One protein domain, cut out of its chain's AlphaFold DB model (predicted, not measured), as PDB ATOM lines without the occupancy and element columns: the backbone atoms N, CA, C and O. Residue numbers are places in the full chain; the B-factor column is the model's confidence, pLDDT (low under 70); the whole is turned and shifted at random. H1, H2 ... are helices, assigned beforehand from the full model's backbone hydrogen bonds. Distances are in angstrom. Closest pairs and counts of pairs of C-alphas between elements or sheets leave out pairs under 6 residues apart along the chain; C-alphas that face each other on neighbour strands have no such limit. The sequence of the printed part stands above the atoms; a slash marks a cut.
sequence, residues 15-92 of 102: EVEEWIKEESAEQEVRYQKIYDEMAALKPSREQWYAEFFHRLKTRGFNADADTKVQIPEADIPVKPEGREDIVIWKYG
ATOM      1  N   GLU A  15     -24.410 -43.754 -15.846       89.56
ATOM      2  CA  GLU A  15     -24.354 -42.282 -15.816       89.56
ATOM      3  C   GLU A  15     -25.538 -41.667 -15.049       89.56
ATOM      4  O   GLU A  15     -25.370 -40.741 -14.259       89.56
ATOM      5  N   VAL A  16     -26.745 -42.215 -15.232       90.31
ATOM      6  CA  VAL A  16     -27.945 -41.746 -14.525       90.31
ATOM      7  C   VAL A  16     -27.876 -42.095 -13.038       90.31
ATOM      8  O   VAL A  16     -28.339 -41.316 -12.208       90.31
ATOM      9  N   GLU A  17     -27.308 -43.245 -12.674       91.38
ATOM     10  CA  GLU A  17     -27.122 -43.610 -11.265       91.38
ATOM     11  C   GLU A  17     -26.098 -42.713 -10.561       91.38
ATOM     12  O   GLU A  17     -26.337 -42.293  -9.426       91.38
ATOM     13  N   GLU A  18     -24.995 -42.379 -11.235       94.00
ATOM     14  CA  GLU A  18     -23.993 -41.441 -10.723       94.00
ATOM     15  C   GLU A  18     -24.582 -40.039 -10.536       94.00
ATOM     16  O   GLU A  18     -24.443 -39.470  -9.451       94.00
ATOM     17  N   TRP A  19     -25.333 -39.537 -11.523       95.44
ATOM     18  CA  TRP A  19     -26.030 -38.252 -11.416       95.44
ATOM     19  C   TRP A  19     -27.032 -38.230 -10.252       95.44
ATOM     20  O   TRP A  19     -27.034 -37.299  -9.451       95.44
ATOM     21  N   ILE A  20     -27.844 -39.282 -10.080       93.06
ATOM     22  CA  ILE A  20     -28.789 -39.367  -8.952       93.06
ATOM     23  C   ILE A  20     -28.053 -39.319  -7.613       93.06
ATOM     24  O   ILE A  20     -28.541 -38.703  -6.663       93.06
ATOM     25  N   LYS A  21     -26.903 -39.987  -7.507       94.88
ATOM     26  CA  LYS A  21     -26.112 -40.008  -6.277       94.88
ATOM     27  C   LYS A  21     -25.548 -38.625  -5.950       94.88
ATOM     28  O   LYS A  21     -25.595 -38.227  -4.787       94.88
ATOM     29  N   GLU A  22     -25.044 -37.915  -6.955       95.75
ATOM     30  CA  GLU A  22     -24.559 -36.539  -6.822       95.75
ATOM     31  C   GLU A  22     -25.687 -35.598  -6.382       95.75
ATOM     32  O   GLU A  22     -25.590 -34.977  -5.324       95.75
ATOM     33  N   GLU A  23     -26.809 -35.594  -7.104       95.62
ATOM     34  CA  GLU A  23     -27.976 -34.771  -6.771       95.62
ATOM     35  C   GLU A  23     -28.521 -35.077  -5.374       95.62
ATOM     36  O   GLU A  23     -28.868 -34.169  -4.621       95.62
ATOM     37  N   SER A  24     -28.580 -36.355  -4.989       95.19
ATOM     38  CA  SER A  24     -29.055 -36.747  -3.658       95.19
ATOM     39  C   SER A  24     -28.147 -36.190  -2.561       95.19
ATOM     40  O   SER A  24     -28.643 -35.698  -1.549       95.19
ATOM     41  N   ALA A  25     -26.826 -36.225  -2.767       96.69
ATOM     42  CA  ALA A  25     -25.871 -35.665  -1.819       96.69
ATOM     43  C   ALA A  25     -26.004 -34.138  -1.716       96.69
ATOM     44  O   ALA A  25     -25.996 -33.595  -0.611       96.69
ATOM     45  N   GLU A  26     -26.181 -33.438  -2.838       96.19
ATOM     46  CA  GLU A  26     -26.415 -31.992  -2.822       96.19
ATOM     47  C   GLU A  26     -27.721 -31.617  -2.121       96.19
ATOM     48  O   GLU A  26     -27.767 -30.653  -1.350       96.19
ATOM     49  N   GLN A  27     -28.790 -32.370  -2.375       95.81
ATOM     50  CA  GLN A  27     -30.092 -32.112  -1.773       95.81
ATOM     51  C   GLN A  27     -30.080 -32.348  -0.266       95.81
ATOM     52  O   GLN A  27     -30.678 -31.558   0.459       95.81
ATOM     53  N   GLU A  28     -29.350 -33.354   0.217       97.25
ATOM     54  CA  GLU A  28     -29.181 -33.590   1.653       97.25
ATOM     55  C   GLU A  28     -28.496 -32.395   2.336       97.25
ATOM     56  O   GLU A  28     -28.948 -31.907   3.373       97.25
ATOM     57  N   VAL A  29     -27.454 -31.839   1.707       97.31
ATOM     58  CA  VAL A  29     -26.754 -30.652   2.224       97.31
ATOM     59  C   VAL A  29     -27.676 -29.430   2.253       97.31
ATOM     60  O   VAL A  29     -27.696 -28.686   3.238       97.31
ATOM     61  N   ARG A  30     -28.463 -29.211   1.192       96.50
ATOM     62  CA  ARG A  30     -29.444 -28.112   1.142       96.50
ATOM     63  C   ARG A  30     -30.539 -28.293   2.190       96.50
ATOM     64  O   ARG A  30     -30.898 -27.318   2.850       96.50
ATOM     65  N   TYR A  31     -31.039 -29.515   2.356       95.19
ATOM     66  CA  TYR A  31     -32.035 -29.852   3.366       95.19
ATOM     67  C   TYR A  31     -31.521 -29.535   4.768       95.19
ATOM     68  O   TYR A  31     -32.183 -28.790   5.487       95.19
ATOM     69  N   GLN A  32     -30.328 -30.020   5.125       96.25
ATOM     70  CA  GLN A  32     -29.756 -29.797   6.451       96.25
ATOM     71  C   GLN A  32     -29.605 -28.303   6.748       96.25
ATOM     72  O   GLN A  32     -30.015 -27.833   7.805       96.25
ATOM     73  N   LYS A  33     -29.110 -27.532   5.772       97.31
ATOM     74  CA  LYS A  33     -28.995 -26.077   5.906       97.31
ATOM     75  C   LYS A  33     -30.348 -25.411   6.175       97.31
ATOM     76  O   LYS A  33     -30.456 -24.607   7.096       97.31
ATOM     77  N   ILE A  34     -31.374 -25.738   5.387       94.25
ATOM     78  CA  ILE A  34     -32.722 -25.178   5.568       94.25
ATOM     79  C   ILE A  34     -33.287 -25.589   6.927       94.25
ATOM     80  O   ILE A  34     -33.872 -24.761   7.623       94.25
ATOM     81  N   TYR A  35     -33.113 -26.850   7.317       93.38
ATOM     82  CA  TYR A  35     -33.575 -27.357   8.601       93.38
ATOM     83  C   TYR A  35     -32.963 -26.573   9.766       93.38
ATOM     84  O   TYR A  35     -33.696 -26.109  10.640       93.38
ATOM     85  N   ASP A  36     -31.649 -26.346   9.736       94.50
ATOM     86  CA  ASP A  36     -30.937 -25.598  10.773       94.50
ATOM     87  C   ASP A  36     -31.365 -24.123  10.811       94.50
ATOM     88  O   ASP A  36     -31.606 -23.571  11.886       94.50
ATOM     89  N   GLU A  37     -31.538 -23.488   9.649       95.31
ATOM     90  CA  GLU A  37     -32.047 -22.115   9.549       95.31
ATOM     91  C   GLU A  37     -33.480 -22.000  10.098       95.31
ATOM     92  O   GLU A  37     -33.791 -21.078  10.856       95.31
ATOM     93  N   MET A  38     -34.359 -22.959   9.789       89.12
ATOM     94  CA  MET A  38     -35.714 -23.001  10.348       89.12
ATOM     95  C   MET A  38     -35.713 -23.256  11.859       89.12
ATOM     96  O   MET A  38     -36.517 -22.659  12.579       89.12
ATOM     97  N   ALA A  39     -34.827 -24.125  12.351       89.56
ATOM     98  CA  ALA A  39     -34.672 -24.389  13.776       89.56
ATOM     99  C   ALA A  39     -34.180 -23.137  14.517       89.56
ATOM    100  O   ALA A  39     -34.698 -22.812  15.586       89.56
ATOM    101  N   ALA A  40     -33.258 -22.376  13.920       92.94
ATOM    102  CA  ALA A  40     -32.774 -21.112  14.469       92.94
ATOM    103  C   ALA A  40     -33.876 -20.041  14.565       92.94
ATOM    104  O   ALA A  40     -33.857 -19.217  15.477       92.94
ATOM    105  N   LEU A  41     -34.873 -20.074  13.672       91.19
ATOM    106  CA  LEU A  41     -36.037 -19.178  13.709       91.19
ATOM    107  C   LEU A  41     -37.089 -19.565  14.761       91.19
ATOM    108  O   LEU A  41     -38.025 -18.793  14.991       91.19
ATOM    109  N   LYS A  42     -36.970 -20.733  15.409       86.31
ATOM    110  CA  LYS A  42     -37.954 -21.232  16.387       86.31
ATOM    111  C   LYS A  42     -38.287 -20.211  17.489       86.31
ATOM    112  O   LYS A  42     -39.482 -19.973  17.668       86.31
ATOM    113  N   PRO A  43     -37.319 -19.548  18.157       89.19
ATOM    114  CA  PRO A  43     -37.632 -18.581  19.212       89.19
ATOM    115  C   PRO A  43     -38.411 -17.369  18.687       89.19
ATOM    116  O   PRO A  43     -39.400 -16.951  19.283       89.19
ATOM    117  N   SER A  44     -38.024 -16.838  17.521       90.94
ATOM    118  CA  SER A  44     -38.729 -15.714  16.890       90.94
ATOM    119  C   SER A  44     -40.154 -16.089  16.493       90.94
ATOM    120  O   SER A  44     -41.083 -15.311  16.687       90.94
ATOM    121  N   ARG A  45     -40.349 -17.305  15.976       87.69
ATOM    122  CA  ARG A  45     -41.672 -17.818  15.620       87.69
ATOM    123  C   ARG A  45     -42.578 -17.957  16.847       87.69
ATOM    124  O   ARG A  45     -43.750 -17.599  16.774       87.69
ATOM    125  N   GLU A  46     -42.048 -18.455  17.962       86.81
ATOM    126  CA  GLU A  46     -42.794 -18.568  19.223       86.81
ATOM    127  C   GLU A  46     -43.214 -17.193  19.751       86.81
ATOM    128  O   GLU A  46     -44.380 -17.003  20.105       86.81
ATOM    129  N   GLN A  47     -42.323 -16.201  19.669       88.81
ATOM    130  CA  GLN A  47     -42.658 -14.816  19.986       88.81
ATOM    131  C   GLN A  47     -43.772 -14.268  19.076       88.81
ATOM    132  O   GLN A  47     -44.731 -13.671  19.567       88.81
ATOM    133  N   TRP A  48     -43.703 -14.499  17.761       90.31
ATOM    134  CA  TRP A  48     -44.738 -14.030  16.832       90.31
ATOM    135  C   TRP A  48     -46.115 -14.618  17.136       90.31
ATOM    136  O   TRP A  48     -47.112 -13.897  17.046       90.31
ATOM    137  N   TYR A  49     -46.186 -15.897  17.514       87.44
ATOM    138  CA  TYR A  49     -47.443 -16.518  17.927       87.44
ATOM    139  C   TYR A  49     -47.985 -15.893  19.213       87.44
ATOM    140  O   TYR A  49     -49.155 -15.510  19.244       87.44
ATOM    141  N   ALA A  50     -47.141 -15.701  20.229       87.56
ATOM    142  CA  ALA A  50     -47.544 -15.049  21.472       87.56
ATOM    143  C   ALA A  50     -48.078 -13.624  21.225       87.56
ATOM    144  O   ALA A  50     -49.167 -13.271  21.680       87.56
ATOM    145  N   GLU A  51     -47.372 -12.824  20.422       90.44
ATOM    146  CA  GLU A  51     -47.797 -11.470  20.050       90.44
ATOM    147  C   GLU A  51     -49.091 -11.461  19.229       90.44
ATOM    148  O   GLU A  51     -49.904 -10.536  19.324       90.44
ATOM    149  N   PHE A  52     -49.281 -12.453  18.361       89.88
ATOM    150  CA  PHE A  52     -50.499 -12.591  17.572       89.88
ATOM    151  C   PHE A  52     -51.704 -12.919  18.460       89.88
ATOM    152  O   PHE A  52     -52.710 -12.210  18.398       89.88
ATOM    153  N   PHE A  53     -51.590 -13.910  19.346       88.62
ATOM    154  CA  PHE A  53     -52.665 -14.261  20.277       88.62
ATOM    155  C   PHE A  53     -52.954 -13.135  21.269       88.62
ATOM    156  O   PHE A  53     -54.117 -12.824  21.523       88.62
ATOM    157  N   HIS A  54     -51.923 -12.436  21.749       89.62
ATOM    158  CA  HIS A  54     -52.106 -11.245  22.572       89.62
ATOM    159  C   HIS A  54     -52.950 -10.178  21.854       89.62
ATOM    160  O   HIS A  54     -53.865  -9.604  22.449       89.62
ATOM    161  N   ARG A  55     -52.709  -9.941  20.557       91.00
ATOM    162  CA  ARG A  55     -53.502  -8.998  19.749       91.00
ATOM    163  C   ARG A  55     -54.945  -9.456  19.556       91.00
ATOM    164  O   ARG A  55     -55.843  -8.617  19.615       91.00
ATOM    165  N   LEU A  56     -55.182 -10.751  19.363       88.88
ATOM    166  CA  LEU A  56     -56.539 -11.299  19.253       88.88
ATOM    167  C   LEU A  56     -57.336 -11.145  20.556       88.88
ATOM    168  O   LEU A  56     -58.518 -10.809  20.497       88.88
ATOM    169  N   LYS A  57     -56.686 -11.310  21.716       87.25
ATOM    170  CA  LYS A  57     -57.315 -11.109  23.031       87.25
ATOM    171  C   LYS A  57     -57.585  -9.633  23.335       87.25
ATOM    172  O   LYS A  57     -58.650  -9.281  23.822       87.25
ATOM    173  N   THR A  58     -56.633  -8.749  23.036       88.88
ATOM    174  CA  THR A  58     -56.710  -7.333  23.447       88.88
ATOM    175  C   THR A  58     -57.411  -6.439  22.430       88.88
ATOM    176  O   THR A  58     -58.298  -5.663  22.778       88.88
ATOM    177  N   ARG A  59     -57.032  -6.530  21.155       89.12
ATOM    178  CA  ARG A  59     -57.559  -5.672  20.087       89.12
ATOM    179  C   ARG A  59     -58.729  -6.315  19.348       89.12
ATOM    180  O   ARG A  59     -59.544  -5.592  18.778       89.12
ATOM    181  N   GLY A  60     -58.795  -7.644  19.345       86.56
ATOM    182  CA  GLY A  60     -59.775  -8.396  18.573       86.56
ATOM    183  C   GLY A  60     -59.539  -8.326  17.063       86.56
ATOM    184  O   GLY A  60     -58.634  -7.647  16.565       86.56
ATOM    185  N   PHE A  61     -60.377  -9.036  16.319       87.62
ATOM    186  CA  PHE A  61     -60.409  -9.019  14.859       87.62
ATOM    187  C   PHE A  61     -61.665  -8.293  14.368       87.62
ATOM    188  O   PHE A  61     -62.638  -8.161  15.106       87.62
ATOM    189  N   ASN A  62     -61.642  -7.780  13.137       90.12
ATOM    190  CA  ASN A  62     -62.833  -7.164  12.548       90.12
ATOM    191  C   ASN A  62     -63.822  -8.273  12.174       90.12
ATOM    192  O   ASN A  62     -63.521  -9.073  11.289       90.12
ATOM    193  N   ALA A  63     -64.967  -8.324  12.850       87.75
ATOM    194  CA  ALA A  63     -66.090  -9.173  12.459       87.75
ATOM    195  C   ALA A  63     -66.979  -8.467  11.424       87.75
ATOM    196  O   ALA A  63     -67.522  -9.109  10.532       87.75
ATOM    197  N   ASP A  64     -67.065  -7.142  11.527       89.25
ATOM    198  CA  ASP A  64     -67.687  -6.244  10.556       89.25
ATOM    199  C   ASP A  64     -66.867  -4.938  10.494       89.25
ATOM    200  O   ASP A  64     -65.937  -4.764  11.288       89.25
ATOM    201  N   ALA A  65     -67.180  -4.026   9.569       82.50
ATOM    202  CA  ALA A  65     -66.412  -2.806   9.297       82.50
ATOM    203  C   ALA A  65     -66.046  -2.022  10.573       82.50
ATOM    204  O   ALA A  65     -64.871  -1.720  10.792       82.50
ATOM    205  N   ASP A  66     -67.033  -1.784  11.440       89.00
ATOM    206  CA  ASP A  66     -66.853  -1.048  12.697       89.00
ATOM    207  C   ASP A  66     -66.834  -1.957  13.937       89.00
ATOM    208  O   ASP A  66     -66.515  -1.509  15.041       89.00
ATOM    209  N   THR A  67     -67.160  -3.246  13.780       87.75
ATOM    210  CA  THR A  67     -67.307  -4.173  14.910       87.75
ATOM    211  C   THR A  67     -66.081  -5.059  15.048       87.75
ATOM    212  O   THR A  67     -65.802  -5.920  14.208       87.75
ATOM    213  N   LYS A  68     -65.372  -4.892  16.167       89.88
ATOM    214  CA  LYS A  68     -64.282  -5.780  16.574       89.88
ATOM    215  C   LYS A  68     -64.766  -6.798  17.595       89.88
ATOM    216  O   LYS A  68     -65.445  -6.437  18.551       89.88
ATOM    217  N   VAL A  69     -64.362  -8.050  17.411       90.88
ATOM    218  CA  VAL A  69     -64.630  -9.147  18.344       90.88
ATOM    219  C   VAL A  69     -63.306  -9.629  18.924       90.88
ATOM    220  O   VAL A  69     -62.374  -9.955  18.188       90.88
ATOM    221  N   GLN A  70     -63.213  -9.631  20.251       92.56
ATOM    222  CA  GLN A  70     -62.112 -10.255  20.984       92.56
ATOM    223  C   GLN A  70     -62.373 -11.756  21.101       92.56
ATOM    224  O   GLN A  70     -63.513 -12.176  21.296       92.56
ATOM    225  N   ILE A  71     -61.317 -12.555  20.973       86.75
ATOM    226  CA  ILE A  71     -61.414 -14.008  21.122       86.75
ATOM    227  C   ILE A  71     -61.227 -14.354  22.607       86.75
ATOM    228  O   ILE A  71     -60.242 -13.890  23.195       86.75
ATOM    229  N   PRO A  72     -62.146 -15.119  23.224       86.94
ATOM    230  CA  PRO A  72     -61.994 -15.555  24.607       86.94
ATOM    231  C   PRO A  72     -60.820 -16.529  24.739       86.94
ATOM    232  O   PRO A  72     -60.446 -17.214  23.791       86.94
ATOM    233  N   GLU A  73     -60.232 -16.600  25.930       83.50
ATOM    234  CA  GLU A  73     -59.015 -17.385  26.166       83.50
ATOM    235  C   GLU A  73     -59.188 -18.879  25.872       83.50
ATOM    236  O   GLU A  73     -58.295 -19.482  25.285       83.50
ATOM    237  N   ALA A  74     -60.365 -19.436  26.164       84.19
ATOM    238  CA  ALA A  74     -60.711 -20.827  25.869       84.19
ATOM    239  C   ALA A  74     -60.686 -21.183  24.369       84.19
ATOM    240  O   ALA A  74     -60.503 -22.348  24.015       84.19
ATOM    241  N   ASP A  75     -60.853 -20.185  23.497       83.75
ATOM    242  CA  ASP A  75     -60.848 -20.361  22.043       83.75
ATOM    243  C   ASP A  75     -59.466 -20.090  21.429       83.75
ATOM    244  O   ASP A  75     -59.262 -20.305  20.227       83.75
ATOM    245  N   ILE A  76     -58.502 -19.623  22.230       83.50
ATOM    246  CA  ILE A  76     -57.114 -19.535  21.791       83.50
ATOM    247  C   ILE A  76     -56.565 -20.964  21.647       83.50
ATOM    248  O   ILE A  76     -56.938 -21.858  22.398       83.50
ATOM    249  N   PRO A  77     -55.736 -21.248  20.637       80.81
ATOM    250  CA  PRO A  77     -55.162 -22.579  20.503       80.81
ATOM    251  C   PRO A  77     -53.933 -22.807  21.403       80.81
ATOM    252  O   PRO A  77     -53.091 -21.920  21.531       80.81
ATOM    253  N   VAL A  78     -53.773 -24.030  21.922       79.38
ATOM    254  CA  VAL A  78     -52.596 -24.471  22.701       79.38
ATOM    255  C   VAL A  78     -51.644 -25.261  21.828       79.38
ATOM    256  O   VAL A  78     -52.054 -26.144  21.061       79.38
ATOM    257  N   LYS A  79     -50.348 -24.984  21.977       74.69
ATOM    258  CA  LYS A  79     -49.307 -25.819  21.382       74.69
ATOM    259  C   LYS A  79     -49.284 -27.189  22.086       74.69
ATOM    260  O   LYS A  79     -49.111 -27.230  23.301       74.69
ATOM    261  N   PRO A  80     -49.435 -28.313  21.361       73.75
ATOM    262  CA  PRO A  80     -49.396 -29.636  21.975       73.75
ATOM    263  C   PRO A  80     -47.997 -29.973  22.516       73.75
ATOM    264  O   PRO A  80     -46.985 -29.697  21.869       73.75
ATOM    265  N   GLU A  81     -47.946 -30.624  23.679       77.50
ATOM    266  CA  GLU A  81     -46.694 -31.087  24.285       77.50
ATOM    267  C   GLU A  81     -45.947 -32.084  23.385       77.50
ATOM    268  O   GLU A  81     -46.541 -32.928  22.708       77.50
ATOM    269  N   GLY A  82     -44.613 -31.993  23.381       75.19
ATOM    270  CA  GLY A  82     -43.741 -32.928  22.662       75.19
ATOM    271  C   GLY A  82     -43.797 -32.828  21.133       75.19
ATOM    272  O   GLY A  82     -43.284 -33.716  20.450       75.19
ATOM    273  N   ARG A  83     -44.420 -31.779  20.577       69.00
ATOM    274  CA  ARG A  83     -44.460 -31.510  19.133       69.00
ATOM    275  C   ARG A  83     -43.818 -30.165  18.820       69.00
ATOM    276  O   ARG A  83     -44.311 -29.110  19.216       69.00
ATOM    277  N   GLU A  84     -42.715 -30.204  18.084       66.31
ATOM    278  CA  GLU A  84     -41.972 -29.001  17.685       66.31
ATOM    279  C   GLU A  84     -42.225 -28.592  16.227       66.31
ATOM    280  O   GLU A  84     -42.011 -27.439  15.846       66.31
ATOM    281  N   ASP A  85     -42.699 -29.550  15.436       61.56
ATOM    282  CA  ASP A  85     -42.860 -29.548  13.984       61.56
ATOM    283  C   ASP A  85     -44.323 -29.408  13.533       61.56
ATOM    284  O   ASP A  85     -44.601 -29.190  12.354       61.56
ATOM    285  N   ILE A  86     -45.273 -29.502  14.466       56.88
ATOM    286  CA  ILE A  86     -46.705 -29.484  14.168       56.88
ATOM    287  C   ILE A  86     -47.307 -28.117  14.508       56.88
ATOM    288  O   ILE A  86     -47.236 -27.651  15.642       56.88
ATOM    289  N   VAL A  87     -47.973 -27.510  13.521       50.81
ATOM    290  CA  VAL A  87     -48.769 -26.269  13.648       50.81
ATOM    291  C   VAL A  87     -50.266 -26.586  13.802       50.81
ATOM    292  O   VAL A  87     -51.129 -25.772  13.496       50.81
ATOM    293  N   ILE A  88     -50.606 -27.805  14.221       46.84
ATOM    294  CA  ILE A  88     -51.977 -28.187  14.577       46.84
ATOM    295  C   ILE A  88     -52.155 -27.852  16.052       46.84
ATOM    296  O   ILE A  88     -51.889 -28.667  16.936       46.84
ATOM    297  N   TRP A  89     -52.577 -26.621  16.297       54.44
ATOM    298  CA  TRP A  89     -52.945 -26.153  17.618       54.44
ATOM    299  C   TRP A  89     -54.376 -26.618  17.896       54.44
ATOM    300  O   TRP A  89     -55.292 -26.298  17.134       54.44
ATOM    301  N   LYS A  90     -54.575 -27.428  18.937       45.12
ATOM    302  CA  LYS A  90     -55.926 -27.795  19.381       45.12
ATOM    303  C   LYS A  90     -56.419 -26.747  20.382       45.12
ATOM    304  O   LYS A  90     -55.614 -26.174  21.110       45.12
ATOM    305  N   TYR A  91     -57.725 -26.486  20.375       41.19
ATOM    306  CA  TYR A  91     -58.403 -25.544  21.274       41.19
ATOM    307  C   TYR A  91     -58.039 -25.801  22.749       41.19
ATOM    308  O   TYR A  91     -58.120 -26.951  23.190       41.19
ATOM    309  N   GLY A  92     -57.646 -24.756  23.487       49.94
ATOM    310  CA  GLY A  92     -57.401 -24.802  24.934       49.94
ATOM    311  C   GLY A  92     -56.755 -23.521  25.494       49.94
ATOM    312  O   GLY A  92     -56.165 -22.726  24.773       49.94
TER     313      GLY A  92
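Overview. This is residues 15 to 92 of the 102 residues of an uncharacterized protein of Oceanicoccus sagamiensis (UniProt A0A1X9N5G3). Look first at H1, a long helical arm whose residues 15 to 38 stick out free; at its far end H2 carries on in a new direction. After H2 the chain loops out, then folds back beside it as a loose strip without named elements. The printed part has 78 residues with two named helices, H1 then H2, and no named strand: all helix. It is extended, with a radius of gyration of the C-alphas of 20.4 A and spans of 65 by 31 by 20 A.

Along the chain. Find C-alpha 15 at (-24.354, -42.282, -15.816); from there H1, residues 15 to 40, runs 37.9 A. H2, residues 42 to 58, runs 24.4 A to C-alpha 58 at (-56.710, -7.333, 23.447).

Arrangement. H1 and H2 meet only through their link, a tight one of 1 residue, Leu 41. In both helices every O i to N i+4 pair is within hydrogen-bond range. Farther on, residues 61 to 62 pair antiparallel with 68 to 69, and 77 to 78 with 90 to 91.

Size, cuts and confidence. The C-alphas farthest apart, of Glu 15 and Asp 66, are 65.7 A apart. The printed part has no cut. Residues 83 to 92 have pLDDT under 70.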